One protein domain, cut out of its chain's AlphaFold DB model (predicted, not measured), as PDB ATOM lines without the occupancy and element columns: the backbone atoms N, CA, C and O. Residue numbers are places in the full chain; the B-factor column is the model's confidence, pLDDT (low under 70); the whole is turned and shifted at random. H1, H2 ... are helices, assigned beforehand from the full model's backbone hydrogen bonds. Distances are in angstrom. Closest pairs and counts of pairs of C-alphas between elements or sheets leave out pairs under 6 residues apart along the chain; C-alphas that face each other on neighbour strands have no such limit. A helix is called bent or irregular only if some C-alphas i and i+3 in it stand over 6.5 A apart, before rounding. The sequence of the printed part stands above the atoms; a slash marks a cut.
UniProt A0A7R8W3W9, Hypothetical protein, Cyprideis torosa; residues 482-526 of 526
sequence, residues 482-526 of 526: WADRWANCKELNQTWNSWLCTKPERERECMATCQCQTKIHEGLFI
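This is residues 482 to 526 of the 526 residues of the protein "Hypothetical protein" of Cyprideis torosa (UniProt A0A7R8W3W9). Three helices make a small triangle: the longer H1 forms one side, and the short H2 and H3 form the others. Both end stretches have no named element: residues 482 to 488 lead in to H1, and residues 516 to 526 make a wide turn beyond H3 and fold back beside the opening stretch. The printed part has 45 residues with three named helices, in the order H1, H2, H3, and no named strand; the class is all helix, though under half of the residues, 21 of 45, are in named elements. The whole is compact, with a radius of gyration of the C-alphas of 9.1 A, and rounded, with spans of 22 by 22 by 18 A.

The printed part begins at Trp 482, with its C-alpha at (-15.783, -12.768, -69.606). H1 takes residues 489 to 500, from C-alpha 489 at (-24.486, -5.944, -75.305) to C-alpha 500 at (-29.292, -5.376, -68.857), 8.1 A. H1 is irregular: C-alphas 495 and 498 are 9.0 A apart, against about 5 A in a regular helix. H2 takes residues 504 to 507, 5.0 A from first to last C-alpha. H3 takes residues 511 to 515, 5.6 A, and ends with C-alpha 515 at (-18.561, -6.920, -65.136).

H1 and H3 touch, with 5 pairs of C-alphas within 8 A. Their closest C-alphas are those of Lys 490 and Thr 513, 6.3 A apart, and their centres are 10.5 A apart. H1 and H2 are close but not clearly touching; their closest C-alphas, those of Leu 500 and Arg 506, are 5.5 A apart. H2 and H3 are also close but not clearly touching, with the C-alphas of Glu 507 and Cys 514 closest at 6.4 A. In H3 every O i to N i+4 pair is within hydrogen-bond range, in H1 6 of 8 are, and H2 is too short for such a pair.

The two C-alphas farthest apart are those of Ser 498 and Ile 526, at 23.6 A. The first and last printed C-alphas, those of Trp 482 and Ile 526, are 15.0 A apart, and Ile 526 is the chain's last residue. The printed part has no cut. The links from H1 to H2 and from H2 to H3 are both tight, each with 3 residues between the helices. The mean pLDDT of the printed part is 85.9; residues 523 to 526 are under 70, where the model's confidence is low.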
ATOM      1  N   TRP A 482     -14.417 -12.526 -69.184       89.00
ATOM      2  CA  TRP A 482     -15.783 -12.768 -69.606       89.00
ATOM      3  C   TRP A 482     -15.931 -12.362 -71.066       89.00
ATOM      4  O   TRP A 482     -15.186 -11.521 -71.571       89.00
ATOM      5  N   ALA A 483     -16.911 -12.961 -71.720       86.25
ATOM      6  CA  ALA A 483     -17.317 -12.668 -73.076       86.25
ATOM      7  C   ALA A 483     -18.808 -12.344 -73.079       86.25
ATOM      8  O   ALA A 483     -19.582 -12.925 -72.311       86.25
ATOM      9  N   ASP A 484     -19.190 -11.431 -73.956       87.38
ATOM     10  CA  ASP A 484     -20.585 -11.154 -74.255       87.38
ATOM     11  C   ASP A 484     -21.120 -12.217 -75.220       87.38
ATOM     12  O   ASP A 484     -20.469 -12.578 -76.197       87.38
ATOM     13  N   ARG A 485     -22.300 -12.759 -74.937       84.81
ATOM     14  CA  ARG A 485     -22.987 -13.723 -75.806       84.81
ATOM     15  C   ARG A 485     -23.870 -13.029 -76.828       84.81
ATOM     16  O   ARG A 485     -24.042 -13.549 -77.927       84.81
ATOM     17  N   TRP A 486     -24.436 -11.877 -76.475       86.81
ATOM     18  CA  TRP A 486     -25.199 -11.069 -77.418       86.81
ATOM     19  C   TRP A 486     -24.305 -10.073 -78.140       86.81
ATOM     20  O   TRP A 486     -23.482  -9.393 -77.530       86.81
ATOM     21  N   ALA A 487     -24.537  -9.948 -79.447       83.38
ATOM     22  CA  ALA A 487     -23.755  -9.065 -80.300       83.38
ATOM     23  C   ALA A 487     -23.894  -7.580 -79.922       83.38
ATOM     24  O   ALA A 487     -22.995  -6.780 -80.148       83.38
ATOM     25  N   ASN A 488     -25.038  -7.217 -79.339       87.50
ATOM     26  CA  ASN A 488     -25.433  -5.843 -79.054       87.50
ATOM     27  C   ASN A 488     -25.377  -5.482 -77.557       87.50
ATOM     28  O   ASN A 488     -26.070  -4.563 -77.114       87.50
ATOM     29  N   CYS A 489     -24.601  -6.214 -76.744       90.06
ATOM     30  CA  CYS A 489     -24.486  -5.944 -75.305       90.06
ATOM     31  C   CYS A 489     -24.062  -4.501 -75.014       90.06
ATOM     32  O   CYS A 489     -24.587  -3.878 -74.091       90.06
ATOM     33  N   LYS A 490     -23.157  -3.942 -75.824       88.88
ATOM     34  CA  LYS A 490     -22.668  -2.573 -75.658       88.88
ATOM     35  C   LYS A 490     -23.779  -1.543 -75.881       88.88
ATOM     36  O   LYS A 490     -23.947  -0.645 -75.058       88.88
ATOM     37  N   GLU A 491     -24.558  -1.691 -76.946       90.44
ATOM     38  CA  GLU A 491     -25.683  -0.822 -77.304       90.44
ATOM     39  C   GLU A 491     -26.814  -0.932 -76.268       90.44
ATOM     40  O   GLU A 491     -27.375   0.077 -75.825       90.44
ATOM     41  N   LEU A 492     -27.108  -2.161 -75.822       92.56
ATOM     42  CA  LEU A 492     -28.068  -2.430 -74.752       92.56
ATOM     43  C   LEU A 492     -27.632  -1.800 -73.432       92.56
ATOM     44  O   LEU A 492     -28.465  -1.259 -72.715       92.56
ATOM     45  N   ASN A 493     -26.342  -1.832 -73.114       91.50
ATOM     46  CA  ASN A 493     -25.817  -1.224 -71.901       91.50
ATOM     47  C   ASN A 493     -25.892   0.304 -71.947       91.50
ATOM     48  O   ASN A 493     -26.249   0.929 -70.957       91.50
ATOM     49  N   GLN A 494     -25.610   0.909 -73.101       90.81
ATOM     50  CA  GLN A 494     -25.710   2.361 -73.277       90.81
ATOM     51  C   GLN A 494     -27.146   2.872 -73.129       90.81
ATOM     52  O   GLN A 494     -27.357   3.942 -72.566       90.81
ATOM     53  N   THR A 495     -28.126   2.109 -73.614       93.19
ATOM     54  CA  THR A 495     -29.520   2.572 -73.675       93.19
ATOM     55  C   THR A 495     -30.364   2.056 -72.499       93.19
ATOM     56  O   THR A 495     -31.255   2.749 -72.019       93.19
ATOM     57  N   TRP A 496     -30.074   0.850 -71.997       93.25
ATOM     58  CA  TRP A 496     -30.858   0.140 -70.981       93.25
ATOM     59  C   TRP A 496     -29.966  -0.564 -69.936       93.25
ATOM     60  O   TRP A 496     -30.244  -1.706 -69.569       93.25
ATOM     61  N   ASN A 497     -28.909   0.082 -69.420       91.81
ATOM     62  CA  ASN A 497     -28.004  -0.504 -68.409       91.81
ATOM     63  C   ASN A 497     -28.754  -1.198 -67.256       91.81
ATOM     64  O   ASN A 497     -28.538  -2.383 -66.995       91.81
ATOM     65  N   SER A 498     -29.684  -0.484 -66.610       92.44
ATOM     66  CA  SER A 498     -30.450  -1.005 -65.473       92.44
ATOM     67  C   SER A 498     -31.345  -2.177 -65.851       92.44
ATOM     68  O   SER A 498     -31.688  -2.984 -65.002       92.44
ATOM     69  N   TRP A 499     -31.742  -2.310 -67.114       93.94
ATOM     70  CA  TRP A 499     -32.409  -3.514 -67.590       93.94
ATOM     71  C   TRP A 499     -31.359  -4.621 -67.768       93.94
ATOM     72  O   TRP A 499     -31.491  -5.690 -67.180       93.94
ATOM     73  N   LEU A 500     -30.274  -4.362 -68.490       93.94
ATOM     74  CA  LEU A 500     -29.292  -5.376 -68.857       93.94
ATOM     75  C   LEU A 500     -28.584  -6.017 -67.653       93.94
ATOM     76  O   LEU A 500     -28.629  -7.235 -67.502       93.94
ATOM     77  N   CYS A 501     -27.975  -5.210 -66.787       94.00
ATOM     78  CA  CYS A 501     -27.014  -5.686 -65.788       94.00
ATOM     79  C   CYS A 501     -27.601  -5.911 -64.384       94.00
ATOM     80  O   CYS A 501     -26.866  -6.278 -63.477       94.00
ATOM     81  N   THR A 502     -28.906  -5.695 -64.169       93.81
ATOM     82  CA  THR A 502     -29.544  -5.931 -62.851       93.81
ATOM     83  C   THR A 502     -30.283  -7.262 -62.756       93.81
ATOM     84  O   THR A 502     -30.598  -7.725 -61.660       93.81
ATOM     85  N   LYS A 503     -30.613  -7.878 -63.898       93.44
ATOM     86  CA  LYS A 503     -31.288  -9.179 -63.939       93.44
ATOM     87  C   LYS A 503     -30.265 -10.264 -64.273       93.44
ATOM     88  O   LYS A 503     -29.729 -10.224 -65.381       93.44
ATOM     89  N   PRO A 504     -30.069 -11.274 -63.400       92.75
ATOM     90  CA  PRO A 504     -29.048 -12.304 -63.597       92.75
ATOM     91  C   PRO A 504     -29.151 -13.040 -64.936       92.75
ATOM     92  O   PRO A 504     -28.149 -13.446 -65.506       92.75
ATOM     93  N   GLU A 505     -30.366 -13.223 -65.453       92.75
ATOM     94  CA  GLU A 505     -30.600 -13.872 -66.747       92.75
ATOM     95  C   GLU A 505     -29.986 -13.109 -67.918       92.75
ATOM     96  O   GLU A 505     -29.406 -13.732 -68.797       92.75
ATOM     97  N   ARG A 506     -30.082 -11.778 -67.911       93.31
ATOM     98  CA  ARG A 506     -29.564 -10.911 -68.976       93.31
ATOM     99  C   ARG A 506     -28.093 -10.591 -68.776       93.31
ATOM    100  O   ARG A 506     -27.329 -10.586 -69.732       93.31
ATOM    101  N   GLU A 507     -27.690 -10.401 -67.524       92.62
ATOM    102  CA  GLU A 507     -26.289 -10.208 -67.165       92.62
ATOM    103  C   GLU A 507     -25.435 -11.389 -67.646       92.62
ATOM    104  O   GLU A 507     -24.381 -11.172 -68.236       92.62
ATOM    105  N   ARG A 508     -25.925 -12.633 -67.503       90.50
ATOM    106  CA  ARG A 508     -25.246 -13.841 -68.012       90.50
ATOM    107  C   ARG A 508     -24.975 -13.815 -69.515       90.50
ATOM    108  O   ARG A 508     -24.018 -14.446 -69.963       90.50
ATOM    109  N   GLU A 509     -25.788 -13.096 -70.278       90.62
ATOM    110  CA  GLU A 509     -25.616 -12.943 -71.721       90.62
ATOM    111  C   GLU A 509     -24.675 -11.780 -72.080       90.62
ATOM    112  O   GLU A 509     -24.149 -11.750 -73.187       90.62
ATOM    113  N   CYS A 510     -24.392 -10.868 -71.144       91.31
ATOM    114  CA  CYS A 510     -23.548  -9.684 -71.340       91.31
ATOM    115  C   CYS A 510     -22.517  -9.498 -70.215       91.31
ATOM    116  O   CYS A 510     -22.285  -8.388 -69.729       91.31
ATOM    117  N   MET A 511     -21.909 -10.602 -69.771       91.12
ATOM    118  CA  MET A 511     -21.020 -10.627 -68.605       91.12
ATOM    119  C   MET A 511     -19.802  -9.716 -68.772       91.12
ATOM    120  O   MET A 511     -19.370  -9.105 -67.795       91.12
ATOM    121  N   ALA A 512     -19.237  -9.605 -69.979       90.50
ATOM    122  CA  ALA A 512     -18.107  -8.709 -70.199       90.50
ATOM    123  C   ALA A 512     -18.567  -7.259 -70.038       90.50
ATOM    124  O   ALA A 512     -18.033  -6.524 -69.212       90.50
ATOM    125  N   THR A 513     -19.630  -6.878 -70.738       90.81
ATOM    126  CA  THR A 513     -20.181  -5.525 -70.661       90.81
ATOM    127  C   THR A 513     -20.608  -5.134 -69.238       90.81
ATOM    128  O   THR A 513     -20.346  -4.011 -68.806       90.81
ATOM    129  N   CYS A 514     -21.209  -6.049 -68.476       91.25
ATOM    130  CA  CYS A 514     -21.677  -5.760 -67.121       91.25
ATOM    131  C   CYS A 514     -20.565  -5.798 -66.058       91.25
ATOM    132  O   CYS A 514     -20.608  -5.007 -65.117       91.25
ATOM    133  N   GLN A 515     -19.555  -6.669 -66.195       90.00
ATOM    134  CA  GLN A 515     -18.561  -6.920 -65.136       90.00
ATOM    135  C   GLN A 515     -17.144  -6.390 -65.427       90.00
ATOM    136  O   GLN A 515     -16.270  -6.478 -64.561       90.00
ATOM    137  N   CYS A 516     -16.872  -5.856 -66.624       90.19
ATOM    138  CA  CYS A 516     -15.514  -5.501 -67.064       90.19
ATOM    139  C   CYS A 516     -15.283  -4.005 -67.333       90.19
ATOM    140  O   CYS A 516     -14.394  -3.660 -68.102       90.19
ATOM    141  N   GLN A 517     -16.002  -3.112 -66.648       80.50
ATOM    142  CA  GLN A 517     -15.965  -1.652 -66.863       80.50
ATOM    143  C   GLN A 517     -14.554  -1.020 -66.895       80.50
ATOM    144  O   GLN A 517     -14.316  -0.092 -67.659       80.50
ATOM    145  N   THR A 518     -13.607  -1.513 -66.089       84.56
ATOM    146  CA  THR A 518     -12.213  -1.007 -66.018       84.56
ATOM    147  C   THR A 518     -11.193  -1.922 -66.704       84.56
ATOM    148  O   THR A 518      -9.976  -1.751 -66.565       84.56
ATOM    149  N   LYS A 519     -11.679  -2.937 -67.418       92.06
ATOM    150  CA  LYS A 519     -10.872  -3.980 -68.042       92.06
ATOM    151  C   LYS A 519     -10.913  -3.832 -69.555       92.06
ATOM    152  O   LYS A 519     -11.904  -3.396 -70.128       92.06
ATOM    153  N   ILE A 520      -9.837  -4.239 -70.214       91.25
ATOM    154  CA  ILE A 520      -9.800  -4.270 -71.674       91.25
ATOM    155  C   ILE A 520     -10.611  -5.474 -72.144       91.25
ATOM    156  O   ILE A 520     -10.327  -6.617 -71.772       91.25
ATOM    157  N   HIS A 521     -11.622  -5.202 -72.965       87.69
ATOM    158  CA  HIS A 521     -12.438  -6.204 -73.631       87.69
ATOM    159  C   HIS A 521     -13.011  -5.655 -74.934       87.69
ATOM    160  O   HIS A 521     -12.994  -4.451 -75.189       87.69
ATOM    161  N   GLU A 522     -13.531  -6.561 -75.753       74.19
ATOM    162  CA  GLU A 522     -14.357  -6.226 -76.901       74.19
ATOM    163  C   GLU A 522     -15.782  -6.701 -76.637       74.19
ATOM    164  O   GLU A 522     -15.986  -7.718 -75.972       74.19
ATOM    165  N   GLY A 523     -16.767  -5.947 -77.130       59.59
ATOM    166  CA  GLY A 523     -18.095  -6.507 -77.350       59.59
ATOM    167  C   GLY A 523     -17.976  -7.474 -78.521       59.59
ATOM    168  O   GLY A 523     -17.486  -7.080 -79.583       59.59
ATOM    169  N   LEU A 524     -18.329  -8.742 -78.312       46.88
ATOM    170  CA  LEU A 524     -18.412  -9.708 -79.402       46.88
ATOM    171  C   LEU A 524     -19.491  -9.224 -80.365       46.88
ATOM    172  O   LEU A 524     -20.600  -8.992 -79.923       46.88
ATOM    173  N   PHE A 525     -19.188  -9.102 -81.655       37.84
ATOM    174  CA  PHE A 525     -20.208  -9.121 -82.703       37.84
ATOM    175  C   PHE A 525     -20.086 -10.502 -83.350       37.84
ATOM    176  O   PHE A 525     -19.078 -10.774 -84.005       37.84
ATOM    177  N   ILE A 526     -21.022 -11.402 -83.037       34.50
ATOM    178  CA  ILE A 526     -21.092 -12.751 -83.629       34.50
ATOM    179  C   ILE A 526     -21.666 -12.646 -85.035       34.50
ATOM    180  O   ILE A 526     -22.696 -11.946 -85.176       34.50
TER     181      ILE A 526